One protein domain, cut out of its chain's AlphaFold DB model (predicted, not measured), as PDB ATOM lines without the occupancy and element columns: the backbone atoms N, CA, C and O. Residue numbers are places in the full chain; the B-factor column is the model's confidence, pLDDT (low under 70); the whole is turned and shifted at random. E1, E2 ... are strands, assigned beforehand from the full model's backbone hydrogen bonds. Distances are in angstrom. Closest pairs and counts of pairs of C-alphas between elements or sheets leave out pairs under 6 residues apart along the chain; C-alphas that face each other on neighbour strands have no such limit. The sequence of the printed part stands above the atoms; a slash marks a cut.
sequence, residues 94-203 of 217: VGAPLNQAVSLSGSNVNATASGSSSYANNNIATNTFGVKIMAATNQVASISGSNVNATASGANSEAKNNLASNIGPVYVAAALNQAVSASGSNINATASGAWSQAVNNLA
ATOM      1  N   VAL A  94     -17.691 -18.199 -20.879       94.81
ATOM      2  CA  VAL A  94     -16.780 -18.359 -22.021       94.81
ATOM      3  C   VAL A  94     -17.092 -17.292 -23.070       94.81
ATOM      4  O   VAL A  94     -18.038 -17.425 -23.838       94.81
ATOM      5  N   GLY A  95     -16.304 -16.216 -23.075       93.69
ATOM      6  CA  GLY A  95     -16.411 -15.096 -24.019       93.69
ATOM      7  C   GLY A  95     -15.405 -15.141 -25.174       93.69
ATOM      8  O   GLY A  95     -15.415 -14.252 -26.020       93.69
ATOM      9  N   ALA A  96     -14.532 -16.146 -25.214       94.31
ATOM     10  CA  ALA A  96     -13.499 -16.330 -26.232       94.31
ATOM     11  C   ALA A  96     -13.331 -17.822 -26.572       94.31
ATOM     12  O   ALA A  96     -13.833 -18.664 -25.824       94.31
ATOM     13  N   PRO A  97     -12.639 -18.180 -27.673       97.12
ATOM     14  CA  PRO A  97     -12.434 -19.577 -28.043       97.12
ATOM     15  C   PRO A  97     -11.810 -20.396 -26.909       97.12
ATOM     16  O   PRO A  97     -10.777 -20.023 -26.353       97.12
ATOM     17  N   LEU A  98     -12.437 -21.527 -26.595       96.75
ATOM     18  CA  LEU A  98     -11.994 -22.465 -25.574       96.75
ATOM     19  C   LEU A  98     -11.906 -23.858 -26.191       96.75
ATOM     20  O   LEU A  98     -12.914 -24.403 -26.637       96.75
ATOM     21  N   ASN A  99     -10.709 -24.435 -26.179       97.25
ATOM     22  CA  ASN A  99     -10.469 -25.817 -26.573       97.25
ATOM     23  C   ASN A  99     -10.150 -26.645 -25.331       97.25
ATOM     24  O   ASN A  99      -9.207 -26.336 -24.603       97.25
ATOM     25  N   GLN A 100     -10.916 -27.711 -25.120       97.56
ATOM     26  CA  GLN A 100     -10.728 -28.660 -24.028       97.56
ATOM     27  C   GLN A 100     -10.616 -30.064 -24.606       97.56
ATOM     28  O   GLN A 100     -11.497 -30.503 -25.346       97.56
ATOM     29  N   ALA A 101      -9.529 -30.764 -24.298       96.88
ATOM     30  CA  ALA A 101      -9.299 -32.112 -24.800       96.88
ATOM     31  C   ALA A 101      -8.670 -33.008 -23.735       96.88
ATOM     32  O   ALA A 101      -7.674 -32.653 -23.104       96.88
ATOM     33  N   VAL A 102      -9.226 -34.209 -23.586       96.88
ATOM     34  CA  VAL A 102      -8.677 -35.260 -22.730       96.88
ATOM     35  C   VAL A 102      -8.482 -36.520 -23.561       96.88
ATOM     36  O   VAL A 102      -9.393 -36.960 -24.259       96.88
ATOM     37  N   SER A 103      -7.296 -37.107 -23.469       97.00
ATOM     38  CA  SER A 103      -6.964 -38.411 -24.032       97.00
ATOM     39  C   SER A 103      -6.526 -39.332 -22.906       97.00
ATOM     40  O   SER A 103      -5.569 -39.019 -22.199       97.00
ATOM     41  N   LEU A 104      -7.231 -40.450 -22.733       95.62
ATOM     42  CA  LEU A 104      -6.899 -41.493 -21.764       95.62
ATOM     43  C   LEU A 104      -6.628 -42.790 -22.529       95.62
ATOM     44  O   LEU A 104      -7.526 -43.325 -23.174       95.62
ATOM     45  N   SER A 105      -5.405 -43.311 -22.451       96.00
ATOM     46  CA  SER A 105      -5.032 -44.597 -23.056       96.00
ATOM     47  C   SER A 105      -4.496 -45.534 -21.984       96.00
ATOM     48  O   SER A 105      -3.568 -45.173 -21.267       96.00
ATOM     49  N   GLY A 106      -5.106 -46.708 -21.806       96.56
ATOM     50  CA  GLY A 106      -4.694 -47.665 -20.767       96.56
ATOM     51  C   GLY A 106      -4.568 -47.051 -19.363       96.56
ATOM     52  O   GLY A 106      -3.718 -47.472 -18.589       96.56
ATOM     53  N   SER A 107      -5.343 -46.004 -19.075       97.56
ATOM     54  CA  SER A 107      -5.250 -45.208 -17.850       97.56
ATOM     55  C   SER A 107      -6.535 -45.310 -17.045       97.56
ATOM     56  O   SER A 107      -7.601 -45.553 -17.610       97.56
ATOM     57  N   ASN A 108      -6.440 -45.080 -15.740       96.62
ATOM     58  CA  ASN A 108      -7.579 -45.047 -14.834       96.62
ATOM     59  C   ASN A 108      -7.703 -43.667 -14.181       96.62
ATOM     60  O   ASN A 108      -6.706 -43.080 -13.763       96.62
ATOM     61  N   VAL A 109      -8.928 -43.160 -14.071       97.75
ATOM     62  CA  VAL A 109      -9.241 -41.908 -13.377       97.75
ATOM     63  C   VAL A 109     -10.364 -42.206 -12.397       97.75
ATOM     64  O   VAL A 109     -11.487 -42.470 -12.816       97.75
ATOM     65  N   ASN A 110     -10.070 -42.173 -11.100       98.19
ATOM     66  CA  ASN A 110     -11.026 -42.551 -10.069       98.19
ATOM     67  C   ASN A 110     -11.122 -41.498  -8.962       98.19
ATOM     68  O   ASN A 110     -10.114 -40.953  -8.512       98.19
ATOM     69  N   ALA A 111     -12.339 -41.214  -8.513       97.12
ATOM     70  CA  ALA A 111     -12.602 -40.320  -7.394       97.12
ATOM     71  C   ALA A 111     -13.487 -41.048  -6.379       97.12
ATOM     72  O   ALA A 111     -14.618 -41.415  -6.688       97.12
ATOM     73  N   THR A 112     -12.969 -41.254  -5.171       98.25
ATOM     74  CA  THR A 112     -13.646 -41.991  -4.103       98.25
ATOM     75  C   THR A 112     -13.788 -41.108  -2.873       98.25
ATOM     76  O   THR A 112     -12.792 -40.681  -2.290       98.25
ATOM     77  N   ALA A 113     -15.023 -40.885  -2.437       97.00
ATOM     78  CA  ALA A 113     -15.346 -40.250  -1.165       97.00
ATOM     79  C   ALA A 113     -16.095 -41.260  -0.284       97.00
ATOM     80  O   ALA A 113     -17.119 -41.796  -0.700       97.00
ATOM     81  N   SER A 114     -15.558 -41.568   0.896       97.50
ATOM     82  CA  SER A 114     -16.144 -42.548   1.827       97.50
ATOM     83  C   SER A 114     -16.282 -42.046   3.266       97.50
ATOM     84  O   SER A 114     -16.908 -42.715   4.086       97.50
ATOM     85  N   GLY A 115     -15.719 -40.879   3.581       94.00
ATOM     86  CA  GLY A 115     -15.919 -40.216   4.863       94.00
ATOM     87  C   GLY A 115     -17.273 -39.503   4.929       94.00
ATOM     88  O   GLY A 115     -17.855 -39.135   3.910       94.00
ATOM     89  N   SER A 116     -17.784 -39.271   6.141       93.25
ATOM     90  CA  SER A 116     -18.999 -38.463   6.324       93.25
ATOM     91  C   SER A 116     -18.771 -37.047   5.793       93.25
ATOM     92  O   SER A 116     -17.810 -36.397   6.202       93.25
ATOM     93  N   SER A 117     -19.640 -36.570   4.898       93.06
ATOM     94  CA  SER A 117     -19.513 -35.258   4.239       93.06
ATOM     95  C   SER A 117     -18.163 -35.030   3.538       93.06
ATOM     96  O   SER A 117     -17.687 -33.899   3.474       93.06
ATOM     97  N   SER A 118     -17.510 -36.089   3.045       94.12
ATOM     98  CA  SER A 118     -16.261 -35.959   2.290       94.12
ATOM     99  C   SER A 118     -16.506 -35.727   0.796       94.12
ATOM    100  O   SER A 118     -17.581 -36.014   0.264       94.12
ATOM    101  N   TYR A 119     -15.500 -35.193   0.101       94.12
ATOM    102  CA  TYR A 119     -15.582 -34.857  -1.320       94.12
ATOM    103  C   TYR A 119     -14.311 -35.265  -2.068       94.12
ATOM    104  O   TYR A 119     -13.201 -34.924  -1.670       94.12
ATOM    105  N   ALA A 120     -14.461 -35.960  -3.192       96.12
ATOM    106  CA  ALA A 120     -13.347 -36.331  -4.058       96.12
ATOM    107  C   ALA A 120     -13.647 -35.955  -5.510       96.12
ATOM    108  O   ALA A 120     -14.760 -36.179  -5.986       96.12
ATOM    109  N   ASN A 121     -12.671 -35.393  -6.228       96.19
ATOM    110  CA  ASN A 121     -12.866 -34.980  -7.617       96.19
ATOM    111  C   ASN A 121     -11.564 -34.989  -8.439       96.19
ATOM    112  O   ASN A 121     -10.499 -34.629  -7.943       96.19
ATOM    113  N   ASN A 122     -11.659 -35.358  -9.717       97.31
ATOM    114  CA  ASN A 122     -10.586 -35.183 -10.694       97.31
ATOM    115  C   ASN A 122     -11.051 -34.205 -11.781       97.31
ATOM    116  O   ASN A 122     -11.825 -34.577 -12.662       97.31
ATOM    117  N   ASN A 123     -10.557 -32.971 -11.743       95.94
ATOM    118  CA  ASN A 123     -10.762 -31.975 -12.788       95.94
ATOM    119  C   ASN A 123      -9.653 -32.125 -13.832       95.94
ATOM    120  O   ASN A 123      -8.481 -31.913 -13.527       95.94
ATOM    121  N   ILE A 124      -9.995 -32.508 -15.061       97.75
ATOM    122  CA  ILE A 124      -9.016 -32.742 -16.128       97.75
ATOM    123  C   ILE A 124      -9.432 -31.943 -17.362       97.75
ATOM    124  O   ILE A 124     -10.518 -32.160 -17.893       97.75
ATOM    125  N   ALA A 125      -8.563 -31.029 -17.798       97.75
ATOM    126  CA  ALA A 125      -8.776 -30.107 -18.911       97.75
ATOM    127  C   ALA A 125     -10.126 -29.367 -18.848       97.75
ATOM    128  O   ALA A 125     -10.827 -29.268 -19.853       97.75
ATOM    129  N   THR A 126     -10.518 -28.892 -17.660       96.06
ATOM    130  CA  THR A 126     -11.860 -28.347 -17.412       96.06
ATOM    131  C   THR A 126     -11.843 -26.977 -16.722       96.06
ATOM    132  O   THR A 126     -10.810 -26.496 -16.254       96.06
ATOM    133  N   ASN A 127     -13.012 -26.341 -16.653       94.62
ATOM    134  CA  ASN A 127     -13.252 -25.108 -15.911       94.62
ATOM    135  C   ASN A 127     -14.376 -25.344 -14.895       94.62
ATOM    136  O   ASN A 127     -15.385 -25.960 -15.240       94.62
ATOM    137  N   THR A 128     -14.230 -24.856 -13.663       91.50
ATOM    138  CA  THR A 128     -15.282 -24.971 -12.635       91.50
ATOM    139  C   THR A 128     -15.984 -23.640 -12.369       91.50
ATOM    140  O   THR A 128     -15.652 -22.608 -12.947       91.50
ATOM    141  N   PHE A 129     -17.007 -23.666 -11.513       87.94
ATOM    142  CA  PHE A 129     -17.766 -22.477 -11.130       87.94
ATOM    143  C   PHE A 129     -16.844 -21.325 -10.699       87.94
ATOM    144  O   PHE A 129     -15.938 -21.529  -9.891       87.94
ATOM    145  N   GLY A 130     -17.098 -20.117 -11.203       86.12
ATOM    146  CA  GLY A 130     -16.260 -18.952 -10.923       86.12
ATOM    147  C   GLY A 130     -15.129 -18.747 -11.931       86.12
ATOM    148  O   GLY A 130     -14.360 -17.801 -11.787       86.12
ATOM    149  N   VAL A 131     -15.074 -19.501 -13.035       91.19
ATOM    150  CA  VAL A 131     -14.152 -19.208 -14.150       91.19
ATOM    151  C   VAL A 131     -14.777 -18.295 -15.218       91.19
ATOM    152  O   VAL A 131     -15.876 -18.556 -15.708       91.19
ATOM    153  N   LYS A 132     -14.056 -17.239 -15.616       93.94
ATOM    154  CA  LYS A 132     -14.390 -16.331 -16.726       93.94
ATOM    155  C   LYS A 132     -13.248 -16.296 -17.741       93.94
ATOM    156  O   LYS A 132     -12.161 -15.799 -17.449       93.94
ATOM    157  N   ILE A 133     -13.521 -16.780 -18.949       94.94
ATOM    158  CA  ILE A 133     -12.581 -16.835 -20.070       94.94
ATOM    159  C   ILE A 133     -12.881 -15.701 -21.050       94.94
ATOM    160  O   ILE A 133     -13.946 -15.689 -21.662       94.94
ATOM    161  N   MET A 134     -11.947 -14.764 -21.216       95.88
ATOM    162  CA  MET A 134     -12.056 -13.644 -22.167       95.88
ATOM    163  C   MET A 134     -10.998 -13.672 -23.269       95.88
ATOM    164  O   MET A 134     -11.037 -12.843 -24.172       95.88
ATOM    165  N   ALA A 135     -10.072 -14.628 -23.222       94.50
ATOM    166  CA  ALA A 135      -9.048 -14.824 -24.236       94.50
ATOM    167  C   ALA A 135      -8.940 -16.297 -24.644       94.50
ATOM    168  O   ALA A 135      -9.377 -17.194 -23.917       94.50
ATOM    169  N   ALA A 136      -8.365 -16.535 -25.827       96.94
ATOM    170  CA  ALA A 136      -8.221 -17.872 -26.392       96.94
ATOM    171  C   ALA A 136      -7.523 -18.816 -25.401       96.94
ATOM    172  O   ALA A 136      -6.423 -18.526 -24.932       96.94
ATOM    173  N   THR A 137      -8.169 -19.932 -25.075       97.12
ATOM    174  CA  THR A 137      -7.699 -20.856 -24.042       97.12
ATOM    175  C   THR A 137      -7.652 -22.280 -24.577       97.12
ATOM    176  O   THR A 137      -8.639 -22.777 -25.115       97.12
ATOM    177  N   ASN A 138      -6.516 -22.950 -24.403       97.62
ATOM    178  CA  ASN A 138      -6.340 -24.365 -24.707       97.62
ATOM    179  C   ASN A 138      -6.016 -25.124 -23.420       97.62
ATOM    180  O   ASN A 138      -5.040 -24.817 -22.739       97.62
ATOM    181  N   GLN A 139      -6.824 -26.128 -23.113       98.06
ATOM    182  CA  GLN A 139      -6.680 -27.014 -21.966       98.06
ATOM    183  C   GLN A 139      -6.617 -28.445 -22.479       98.06
ATOM    184  O   GLN A 139      -7.575 -28.951 -23.065       98.06
ATOM    185  N   VAL A 140      -5.471 -29.094 -22.311       97.94
ATOM    186  CA  VAL A 140      -5.231 -30.423 -22.874       97.94
ATOM    187  C   VAL A 140      -4.606 -31.335 -21.833       97.94
ATOM    188  O   VAL A 140      -3.616 -30.985 -21.198       97.94
ATOM    189  N   ALA A 141      -5.147 -32.539 -21.693       97.25
ATOM    190  CA  ALA A 141      -4.538 -33.599 -20.906       97.25
ATOM    191  C   ALA A 141      -4.405 -34.872 -21.745       97.25
ATOM    192  O   ALA A 141      -5.392 -35.399 -22.251       97.25
ATOM    193  N   SER A 142      -3.186 -35.385 -21.875       97.69
ATOM    194  CA  SER A 142      -2.898 -36.676 -22.500       97.69
ATOM    195  C   SER A 142      -2.292 -37.603 -21.459       97.69
ATOM    196  O   SER A 142      -1.192 -37.361 -20.968       97.69
ATOM    197  N   ILE A 143      -3.018 -38.651 -21.098       97.38
ATOM    198  CA  ILE A 143      -2.696 -39.531 -19.979       97.38
ATOM    199  C   ILE A 143      -2.670 -40.969 -20.502       97.38
ATOM    200  O   ILE A 143      -3.663 -41.475 -21.024       97.38
ATOM    201  N   SER A 144      -1.512 -41.618 -20.403       97.69
ATOM    202  CA  SER A 144      -1.273 -42.967 -20.916       97.69
ATOM    203  C   SER A 144      -0.719 -43.886 -19.830       97.69
ATOM    204  O   SER A 144       0.152 -43.476 -19.066       97.69
ATOM    205  N   GLY A 145      -1.206 -45.122 -19.719       97.00
ATOM    206  CA  GLY A 145      -0.728 -46.095 -18.729       97.00
ATOM    207  C   GLY A 145      -0.690 -45.579 -17.283       97.00
ATOM    208  O   GLY A 145       0.172 -46.004 -16.521       97.00
ATOM    209  N   SER A 146      -1.522 -44.596 -16.924       98.19
ATOM    210  CA  SER A 146      -1.399 -43.843 -15.669       98.19
ATOM    211  C   SER A 146      -2.641 -43.980 -14.792       98.19
ATOM    212  O   SER A 146      -3.724 -44.312 -15.267       98.19
ATOM    213  N   ASN A 147      -2.495 -43.670 -13.507       97.94
ATOM    214  CA  ASN A 147      -3.594 -43.573 -12.553       97.94
ATOM    215  C   ASN A 147      -3.758 -42.121 -12.092       97.94
ATOM    216  O   ASN A 147      -2.773 -41.477 -11.736       97.94
ATOM    217  N   VAL A 148      -4.992 -41.619 -12.073       98.38
ATOM    218  CA  VAL A 148      -5.362 -40.327 -11.482       98.38
ATOM    219  C   VAL A 148      -6.426 -40.575 -10.423       98.38
ATOM    220  O   VAL A 148      -7.595 -40.781 -10.742       98.38
ATOM    221  N   ASN A 149      -6.016 -40.589  -9.160       98.44
ATOM    222  CA  ASN A 149      -6.853 -41.022  -8.048       98.44
ATOM    223  C   ASN A 149      -7.060 -39.889  -7.044       98.44
ATOM    224  O   ASN A 149      -6.101 -39.319  -6.532       98.44
ATOM    225  N   ALA A 150      -8.308 -39.550  -6.745       97.75
ATOM    226  CA  ALA A 150      -8.664 -38.663  -5.643       97.75
ATOM    227  C   ALA A 150      -9.408 -39.485  -4.590       97.75
ATOM    228  O   ALA A 150     -10.444 -40.069  -4.890       97.75
ATOM    229  N   THR A 151      -8.889 -39.562  -3.367       98.44
ATOM    230  CA  THR A 151      -9.483 -40.356  -2.283       98.44
ATOM    231  C   THR A 151      -9.689 -39.511  -1.034       98.44
ATOM    232  O   THR A 151      -8.719 -39.066  -0.426       98.44
ATOM    233  N   ALA A 152     -10.940 -39.328  -0.621       97.56
ATOM    234  CA  ALA A 152     -11.329 -38.587   0.576       97.56
ATOM    235  C   ALA A 152     -12.072 -39.506   1.562       97.56
ATOM    236  O   ALA A 152     -13.278 -39.739   1.431       97.56
ATOM    237  N   SER A 153     -11.348 -40.063   2.535       97.94
ATOM    238  CA  SER A 153     -11.889 -41.032   3.504       97.94
ATOM    239  C   SER A 153     -12.090 -40.476   4.918       97.94
ATOM    240  O   SER A 153     -12.781 -41.099   5.721       97.94
ATOM    241  N   GLY A 154     -11.529 -39.307   5.232       94.94
ATOM    242  CA  GLY A 154     -11.785 -38.615   6.495       94.94
ATOM    243  C   GLY A 154     -13.151 -37.919   6.526       94.94
ATOM    244  O   GLY A 154     -13.698 -37.542   5.492       94.94
ATOM    245  N   ALA A 155     -13.724 -37.711   7.715       93.00
ATOM    246  CA  ALA A 155     -14.942 -36.906   7.849       93.00
ATOM    247  C   ALA A 155     -14.670 -35.444   7.454       93.00
ATOM    248  O   ALA A 155     -13.679 -34.872   7.906       93.00
ATOM    249  N   ASN A 156     -15.536 -34.834   6.644       92.19
ATOM    250  CA  ASN A 156     -15.351 -33.497   6.065       92.19
ATOM    251  C   ASN A 156     -14.020 -33.337   5.302       92.19
ATOM    252  O   ASN A 156     -13.456 -32.244   5.275       92.19
ATOM    253  N   SER A 157     -13.458 -34.421   4.752       94.00
ATOM    254  CA  SER A 157     -12.195 -34.353   4.014       94.00
ATOM    255  C   SER A 157     -12.397 -34.096   2.524       94.00
ATOM    256  O   SER A 157     -13.443 -34.422   1.957       94.00
ATOM    257  N   GLU A 158     -11.378 -33.537   1.870       93.94
ATOM    258  CA  GLU A 158     -11.417 -33.238   0.440       93.94
ATOM    259  C   GLU A 158     -10.172 -33.710  -0.299       93.94
ATOM    260  O   GLU A 158      -9.048 -33.399   0.086       93.94
ATOM    261  N   ALA A 159     -10.365 -34.401  -1.418       96.25
ATOM    262  CA  ALA A 159      -9.286 -34.808  -2.308       96.25
ATOM    263  C   ALA A 159      -9.563 -34.335  -3.737       96.25
ATOM    264  O   ALA A 159     -10.608 -34.648  -4.308       96.25
ATOM    265  N   LYS A 160      -8.643 -33.582  -4.338       96.19
ATOM    266  CA  LYS A 160      -8.818 -33.026  -5.685       96.19
ATOM    267  C   LYS A 160      -7.550 -33.202  -6.520       96.19
ATOM    268  O   LYS A 160      -6.476 -32.781  -6.104       96.19
ATOM    269  N   ASN A 161      -7.668 -33.760  -7.721       97.56
ATOM    270  CA  ASN A 161      -6.626 -33.638  -8.743       97.56
ATOM    271  C   ASN A 161      -7.107 -32.670  -9.817       97.56
ATOM    272  O   ASN A 161      -8.159 -32.890 -10.405       97.56
ATOM    273  N   ASN A 162      -6.338 -31.625 -10.089       97.00
ATOM    274  CA  ASN A 162      -6.640 -30.634 -11.109       97.00
ATOM    275  C   ASN A 162      -5.514 -30.640 -12.145       97.00
ATOM    276  O   ASN A 162      -4.369 -30.313 -11.832       97.00
ATOM    277  N   LEU A 163      -5.821 -31.070 -13.363       98.06
ATOM    278  CA  LEU A 163      -4.882 -31.227 -14.469       98.06
ATOM    279  C   LEU A 163      -5.336 -30.313 -15.604       98.06
ATOM    280  O   LEU A 163      -6.477 -30.419 -16.047       98.06
ATOM    281  N   ALA A 164      -4.461 -29.431 -16.079       98.19
ATOM    282  CA  ALA A 164      -4.736 -28.505 -17.179       98.19
ATOM    283  C   ALA A 164      -6.052 -27.708 -17.030       98.19
ATOM    284  O   ALA A 164      -6.790 -27.562 -17.998       98.19
ATOM    285  N   SER A 165      -6.400 -27.269 -15.817       96.94
ATOM    286  CA  SER A 165      -7.742 -26.751 -15.509       96.94
ATOM    287  C   SER A 165      -7.733 -25.314 -14.966       96.94
ATOM    288  O   SER A 165      -6.711 -24.820 -14.486       96.94
ATOM    289  N   ASN A 166      -8.890 -24.648 -14.981       95.12
ATOM    290  CA  ASN A 166      -9.130 -23.454 -14.162       95.12
ATOM    291  C   ASN A 166     -10.194 -23.775 -13.107       95.12
ATOM    292  O   ASN A 166     -11.285 -24.232 -13.440       95.12
ATOM    293  N   ILE A 167      -9.880 -23.557 -11.833       92.56
ATOM    294  CA  ILE A 167     -10.728 -23.953 -10.707       92.56
ATOM    295  C   ILE A 167     -11.097 -22.725  -9.879       92.56
ATOM    296  O   ILE A 167     -10.210 -22.046  -9.362       92.56
ATOM    297  N   GLY A 168     -12.391 -22.476  -9.690       88.62
ATOM    298  CA  GLY A 168     -12.873 -21.380  -8.850       88.62
ATOM    299  C   GLY A 168     -12.765 -20.003  -9.513       88.62
ATOM    300  O   GLY A 168     -12.736 -19.944 -10.741       88.62
ATOM    301  N   PRO A 169     -12.700 -18.905  -8.725       87.75
ATOM    302  CA  PRO A 169     -12.612 -17.531  -9.225       87.75
ATOM    303  C   PRO A 169     -11.332 -17.310 -10.042       87.75
ATOM    304  O   PRO A 169     -10.285 -16.963  -9.500       87.75
ATOM    305  N   VAL A 170     -11.407 -17.528 -11.354       90.12
ATOM    306  CA  VAL A 170     -10.289 -17.357 -12.290       90.12
ATOM    307  C   VAL A 170     -10.737 -16.476 -13.442       90.12
ATOM    308  O   VAL A 170     -11.741 -16.752 -14.096       90.12
ATOM    309  N   TYR A 171      -9.957 -15.436 -13.720       93.06
ATOM    310  CA  TYR A 171     -10.160 -14.557 -14.862       93.06
ATOM    311  C   TYR A 171      -9.032 -14.735 -15.878       93.06
ATOM    312  O   TYR A 171      -7.877 -14.428 -15.590       93.06
ATOM    313  N   VAL A 172      -9.361 -15.227 -17.073       93.81
ATOM    314  CA  VAL A 172      -8.392 -15.438 -18.158       93.81
ATOM    315  C   VAL A 172      -8.507 -14.296 -19.161       93.81
ATOM    316  O   VAL A 172      -9.345 -14.322 -20.064       93.81
ATOM    317  N   ALA A 173      -7.676 -13.273 -18.963       93.31
ATOM    318  CA  ALA A 173      -7.649 -12.055 -19.777       93.31
ATOM    319  C   ALA A 173      -6.690 -12.127 -20.979       93.31
ATOM    320  O   ALA A 173      -6.797 -11.324 -21.901       93.31
ATOM    321  N   ALA A 174      -5.755 -13.077 -20.967       94.75
ATOM    322  CA  ALA A 174      -4.753 -13.280 -22.008       94.75
ATOM    323  C   ALA A 174      -4.758 -14.739 -22.472       94.75
ATOM    324  O   ALA A 174      -5.284 -15.610 -21.777       94.75
ATOM    325  N   ALA A 175      -4.195 -14.989 -23.657       95.75
ATOM    326  CA  ALA A 175      -4.159 -16.332 -24.221       95.75
ATOM    327  C   ALA A 175      -3.500 -17.317 -23.240       95.75
ATOM    328  O   ALA A 175      -2.424 -17.039 -22.709       95.75
ATOM    329  N   LEU A 176      -4.151 -18.454 -22.998       95.12
ATOM    330  CA  LEU A 176      -3.754 -19.420 -21.976       95.12
ATOM    331  C   LEU A 176      -3.618 -20.814 -22.582       95.12
ATOM    332  O   LEU A 176      -4.580 -21.362 -23.110       95.12
ATOM    333  N   ASN A 177      -2.438 -21.413 -22.441       96.56
ATOM    334  CA  ASN A 177      -2.187 -22.800 -22.815       96.56
ATOM    335  C   ASN A 177      -1.833 -23.605 -21.565       96.56
ATOM    336  O   ASN A 177      -0.789 -23.393 -20.950       96.56
ATOM    337  N   GLN A 178      -2.699 -24.542 -21.204       97.25
ATOM    338  CA  GLN A 178      -2.514 -25.480 -20.109       97.25
ATOM    339  C   GLN A 178      -2.458 -26.890 -20.688       97.25
ATOM    340  O   GLN A 178      -3.415 -27.358 -21.303       97.25
ATOM    341  N   ALA A 179      -1.327 -27.566 -20.507       96.75
ATOM    342  CA  ALA A 179      -1.115 -28.899 -21.047       96.75
ATOM    343  C   ALA A 179      -0.516 -29.827 -19.987       96.75
ATOM    344  O   ALA A 179       0.476 -29.488 -19.345       96.75
ATOM    345  N   VAL A 180      -1.101 -31.013 -19.837       97.50
ATOM    346  CA  VAL A 180      -0.549 -32.114 -19.040       97.50
ATOM    347  C   VAL A 180      -0.312 -33.307 -19.954       97.50
ATOM    348  O   VAL A 180      -1.209 -33.735 -20.677       97.50
ATOM    349  N   SER A 181       0.895 -33.863 -19.899       96.62
ATOM    350  CA  SER A 181       1.225 -35.153 -20.498       96.62
ATOM    351  C   SER A 181       1.733 -36.072 -19.397       96.62
ATOM    352  O   SER A 181       2.704 -35.737 -18.721       96.62
ATOM    353  N   ALA A 182       1.057 -37.195 -19.185       93.50
ATOM    354  CA  ALA A 182       1.405 -38.180 -18.171       93.50
ATOM    355  C   ALA A 182       1.493 -39.564 -18.814       93.50
ATOM    356  O   ALA A 182       0.593 -39.976 -19.544       93.50
ATOM    357  N   SER A 183       2.581 -40.283 -18.549       96.88
ATOM    358  CA  SER A 183       2.789 -41.651 -19.023       96.88
ATOM    359  C   SER A 183       3.311 -42.505 -17.875       96.88
ATOM    360  O   SER A 183       4.235 -42.075 -17.184       96.88
ATOM    361  N   GLY A 184       2.709 -43.671 -17.621       95.50
ATOM    362  CA  GLY A 184       3.127 -44.558 -16.526       95.50
ATOM    363  C   GLY A 184       3.076 -43.917 -15.131       95.50
ATOM    364  O   GLY A 184       3.793 -44.341 -14.231       95.50
ATOM    365  N   SER A 185       2.304 -42.842 -14.956       97.06
ATOM    366  CA  SER A 185       2.331 -41.989 -13.764       97.06
ATOM    367  C   SER A 185       1.244 -42.375 -12.760       97.06
ATOM    368  O   SER A 185       0.204 -42.916 -13.127       97.06
ATOM    369  N   ASN A 186       1.449 -42.049 -11.483       97.31
ATOM    370  CA  ASN A 186       0.420 -42.163 -10.449       97.31
ATOM    371  C   ASN A 186       0.197 -40.794  -9.797       97.31
ATOM    372  O   ASN A 186       0.996 -40.352  -8.975       97.31
ATOM    373  N   ILE A 187      -0.872 -40.112 -10.198       98.06
ATOM    374  CA  ILE A 187      -1.271 -38.797  -9.697       98.06
ATOM    375  C   ILE A 187      -2.341 -39.038  -8.637       98.06
ATOM    376  O   ILE A 187      -3.483 -39.349  -8.967       98.06
ATOM    377  N   ASN A 188      -1.968 -38.944  -7.361       97.50
ATOM    378  CA  ASN A 188      -2.853 -39.316  -6.263       97.50
ATOM    379  C   ASN A 188      -3.011 -38.182  -5.245       97.50
ATOM    380  O   ASN A 188      -2.025 -37.701  -4.687       97.50
ATOM    381  N   ALA A 189      -4.250 -37.778  -4.987       96.50
ATOM    382  CA  ALA A 189      -4.625 -36.904  -3.883       96.50
ATOM    383  C   ALA A 189      -5.345 -37.759  -2.837       96.50
ATOM    384  O   ALA A 189      -6.367 -38.371  -3.138       96.50
ATOM    385  N   THR A 190      -4.818 -37.842  -1.616       97.94
ATOM    386  CA  THR A 190      -5.408 -38.660  -0.544       97.94
ATOM    387  C   THR A 190      -5.593 -37.838   0.727       97.94
ATOM    388  O   THR A 190      -4.622 -37.348   1.294       97.94
ATOM    389  N   ALA A 191      -6.841 -37.721   1.182       96.44
ATOM    390  CA  ALA A 191      -7.256 -36.980   2.368       96.44
ATOM    391  C   ALA A 191      -7.995 -37.911   3.349       96.44
ATOM    392  O   ALA A 191      -9.213 -38.112   3.256       96.44
ATOM    393  N   SER A 192      -7.244 -38.525   4.268       96.56
ATOM    394  CA  SER A 192      -7.738 -39.544   5.210       96.56
ATOM    395  C   SER A 192      -8.014 -39.032   6.628       96.56
ATOM    396  O   SER A 192      -8.734 -39.682   7.381       96.56
ATOM    397  N   GLY A 193      -7.481 -37.868   7.003       93.12
ATOM    398  CA  GLY A 193      -7.778 -37.224   8.285       93.12
ATOM    399  C   GLY A 193      -9.122 -36.491   8.271       93.12
ATOM    400  O   GLY A 193      -9.574 -36.033   7.217       93.12
ATOM    401  N   ALA A 194      -9.759 -36.337   9.433       92.00
ATOM    402  CA  ALA A 194     -10.924 -35.461   9.550       92.00
ATOM    403  C   ALA A 194     -10.537 -34.020   9.175       92.00
ATOM    404  O   ALA A 194      -9.471 -33.558   9.583       92.00
ATOM    405  N   TRP A 195     -11.373 -33.340   8.389       91.31
ATOM    406  CA  TRP A 195     -11.117 -31.991   7.859       91.31
ATOM    407  C   TRP A 195      -9.819 -31.865   7.042       91.31
ATOM    408  O   TRP A 195      -9.325 -30.760   6.825       91.31
ATOM    409  N   SER A 196      -9.231 -32.983   6.601       93.69
ATOM    410  CA  SER A 196      -8.003 -32.952   5.805       93.69
ATOM    411  C   SER A 196      -8.293 -32.600   4.352       93.69
ATOM    412  O   SER A 196      -9.342 -32.952   3.810       93.69
ATOM    413  N   GLN A 197      -7.340 -31.934   3.706       93.12
ATOM    414  CA  GLN A 197      -7.428 -31.585   2.295       93.12
ATOM    415  C   GLN A 197      -6.159 -32.028   1.569       93.12
ATOM    416  O   GLN A 197      -5.046 -31.816   2.049       93.12
ATOM    417  N   ALA A 198      -6.333 -32.636   0.401       94.69
ATOM    418  CA  ALA A 198      -5.259 -32.988  -0.512       94.69
ATOM    419  C   ALA A 198      -5.612 -32.476  -1.907       94.69
ATOM    420  O   ALA A 198      -6.612 -32.892  -2.492       94.69
ATOM    421  N   VAL A 199      -4.799 -31.571  -2.447       94.38
ATOM    422  CA  VAL A 199      -5.041 -30.971  -3.761       94.38
ATOM    423  C   VAL A 199      -3.767 -31.018  -4.593       94.38
ATOM    424  O   VAL A 199      -2.775 -30.386  -4.245       94.38
ATOM    425  N   ASN A 200      -3.812 -31.719  -5.724       95.75
ATOM    426  CA  ASN A 200      -2.752 -31.691  -6.728       95.75
ATOM    427  C   ASN A 200      -3.153 -30.744  -7.857       95.75
ATOM    428  O   ASN A 200      -4.214 -30.916  -8.453       95.75
ATOM    429  N   ASN A 201      -2.305 -29.770  -8.186       95.12
ATOM    430  CA  ASN A 201      -2.513 -28.866  -9.317       95.12
ATOM    431  C   ASN A 201      -1.371 -29.052 -10.324       95.12
ATOM    432  O   ASN A 201      -0.232 -28.690 -10.040       95.12
ATOM    433  N   LEU A 202      -1.662 -29.603 -11.503       96.88
ATOM    434  CA  LEU A 202      -0.722 -29.735 -12.620       96.88
ATOM    435  C   LEU A 202      -1.193 -28.832 -13.761       96.88
ATOM    436  O   LEU A 202      -2.310 -28.997 -14.255       96.88
ATOM    437  N   ALA A 203      -0.359 -27.867 -14.161       96.94
ATOM    438  CA  ALA A 203      -0.670 -26.875 -15.200       96.94
ATOM    439  C   ALA A 203      -2.055 -26.215 -15.021       96.94
ATOM    440  O   ALA A 203      -2.820 -26.096 -15.971       96.94
TER     441      ALA A 203
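AT A GLANCE: This is residues 94 to 203 of the 217 residues of an uncharacterized protein of Burkholderiaceae bacterium (UniProt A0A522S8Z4). The chain is wound in stacked turns, a flat solenoid in which each turn runs through a long strand, two strands that fold back face to face, and a short strand, in the order E1 E2 E3 E4, then E5 E6 E7 E8; a last turn, E9 E10 E11, stops before a short strand. The turns lie side by side, and like strands form four parallel sheets: E1 E5 E9 as a long wall, E2 E6 E10 and E3 E7 E11 face to face, and the small E4 E8 at the other end of the wall. The printed part has 110 residues with eleven named strands, E1 to E11 along the chain, and no named helix; its class is all strand. It is compact, with a radius of gyration of the C-alphas of 14.6 A, and spans 40 by 31 by 14 A.

IN THESE COORDINATES: Find C-alpha 98 at (-11.994, -22.465, -25.574); there E1 begins and runs over residues 98 to 105, 23.3 A long. Next come E2, residues 108 to 113, 16.4 A, E3, residues 119 to 124, 16.3 A, and E4, residues 131 to 133. The second turn holds E5, residues 137 to 144, 23.2 A, E6, residues 147 to 152, E7, residues 158 to 163, and E8, residues 170 to 172. At C-alpha 176, (-3.754, -19.420, -21.976), E9 begins, residues 176 to 183, 23.4 A; E10, residues 186 to 191, and E11, residues 197 to 202, follow, ending at C-alpha 202, (-0.722, -29.735, -12.620).

HOW THE PARTS SIT: Begin at E1: E5 is its parallel neighbour at 1 degree, with N 101 and O 139 2.9 A apart, within hydrogen-bond range. E9 is parallel to E5, with N 140 and O 178 at 2.9 A. E1 and E2 meet only through their link. In the next sheet look at N 110 and O 148, 2.9 A, between E2 and E6, and N 149 and O 187, 2.8 A, between E6 and E10. In the third, N 121 and O 159 are 2.9 A apart between E3 and E7, and N 160 and O 198 2.8 A between E7 and E11. These last two sheets form a sandwich, two sheets face to face, 7.7 A centre to centre; the closest C-alphas of E6 and E7, Ala 150 and Ala 159, are 5.1 A apart. E3 ends with C-alpha 124, 6.6 A from that of Ala 141 in E5, their closest pair. E4 and E8 are parallel, with N 132 and O 170 at 2.8 A; E3 and E4 are apart.

THE WHOLE: Look for the two C-alphas farthest apart, those of Pro 97 and Ala 194, 40.8 A. The printed part has no cut and no long link; E3 to E4 and E7 to E8 are short, the others tight. The mean pLDDT of the printed part is 95.6, and no printed residue is under 70.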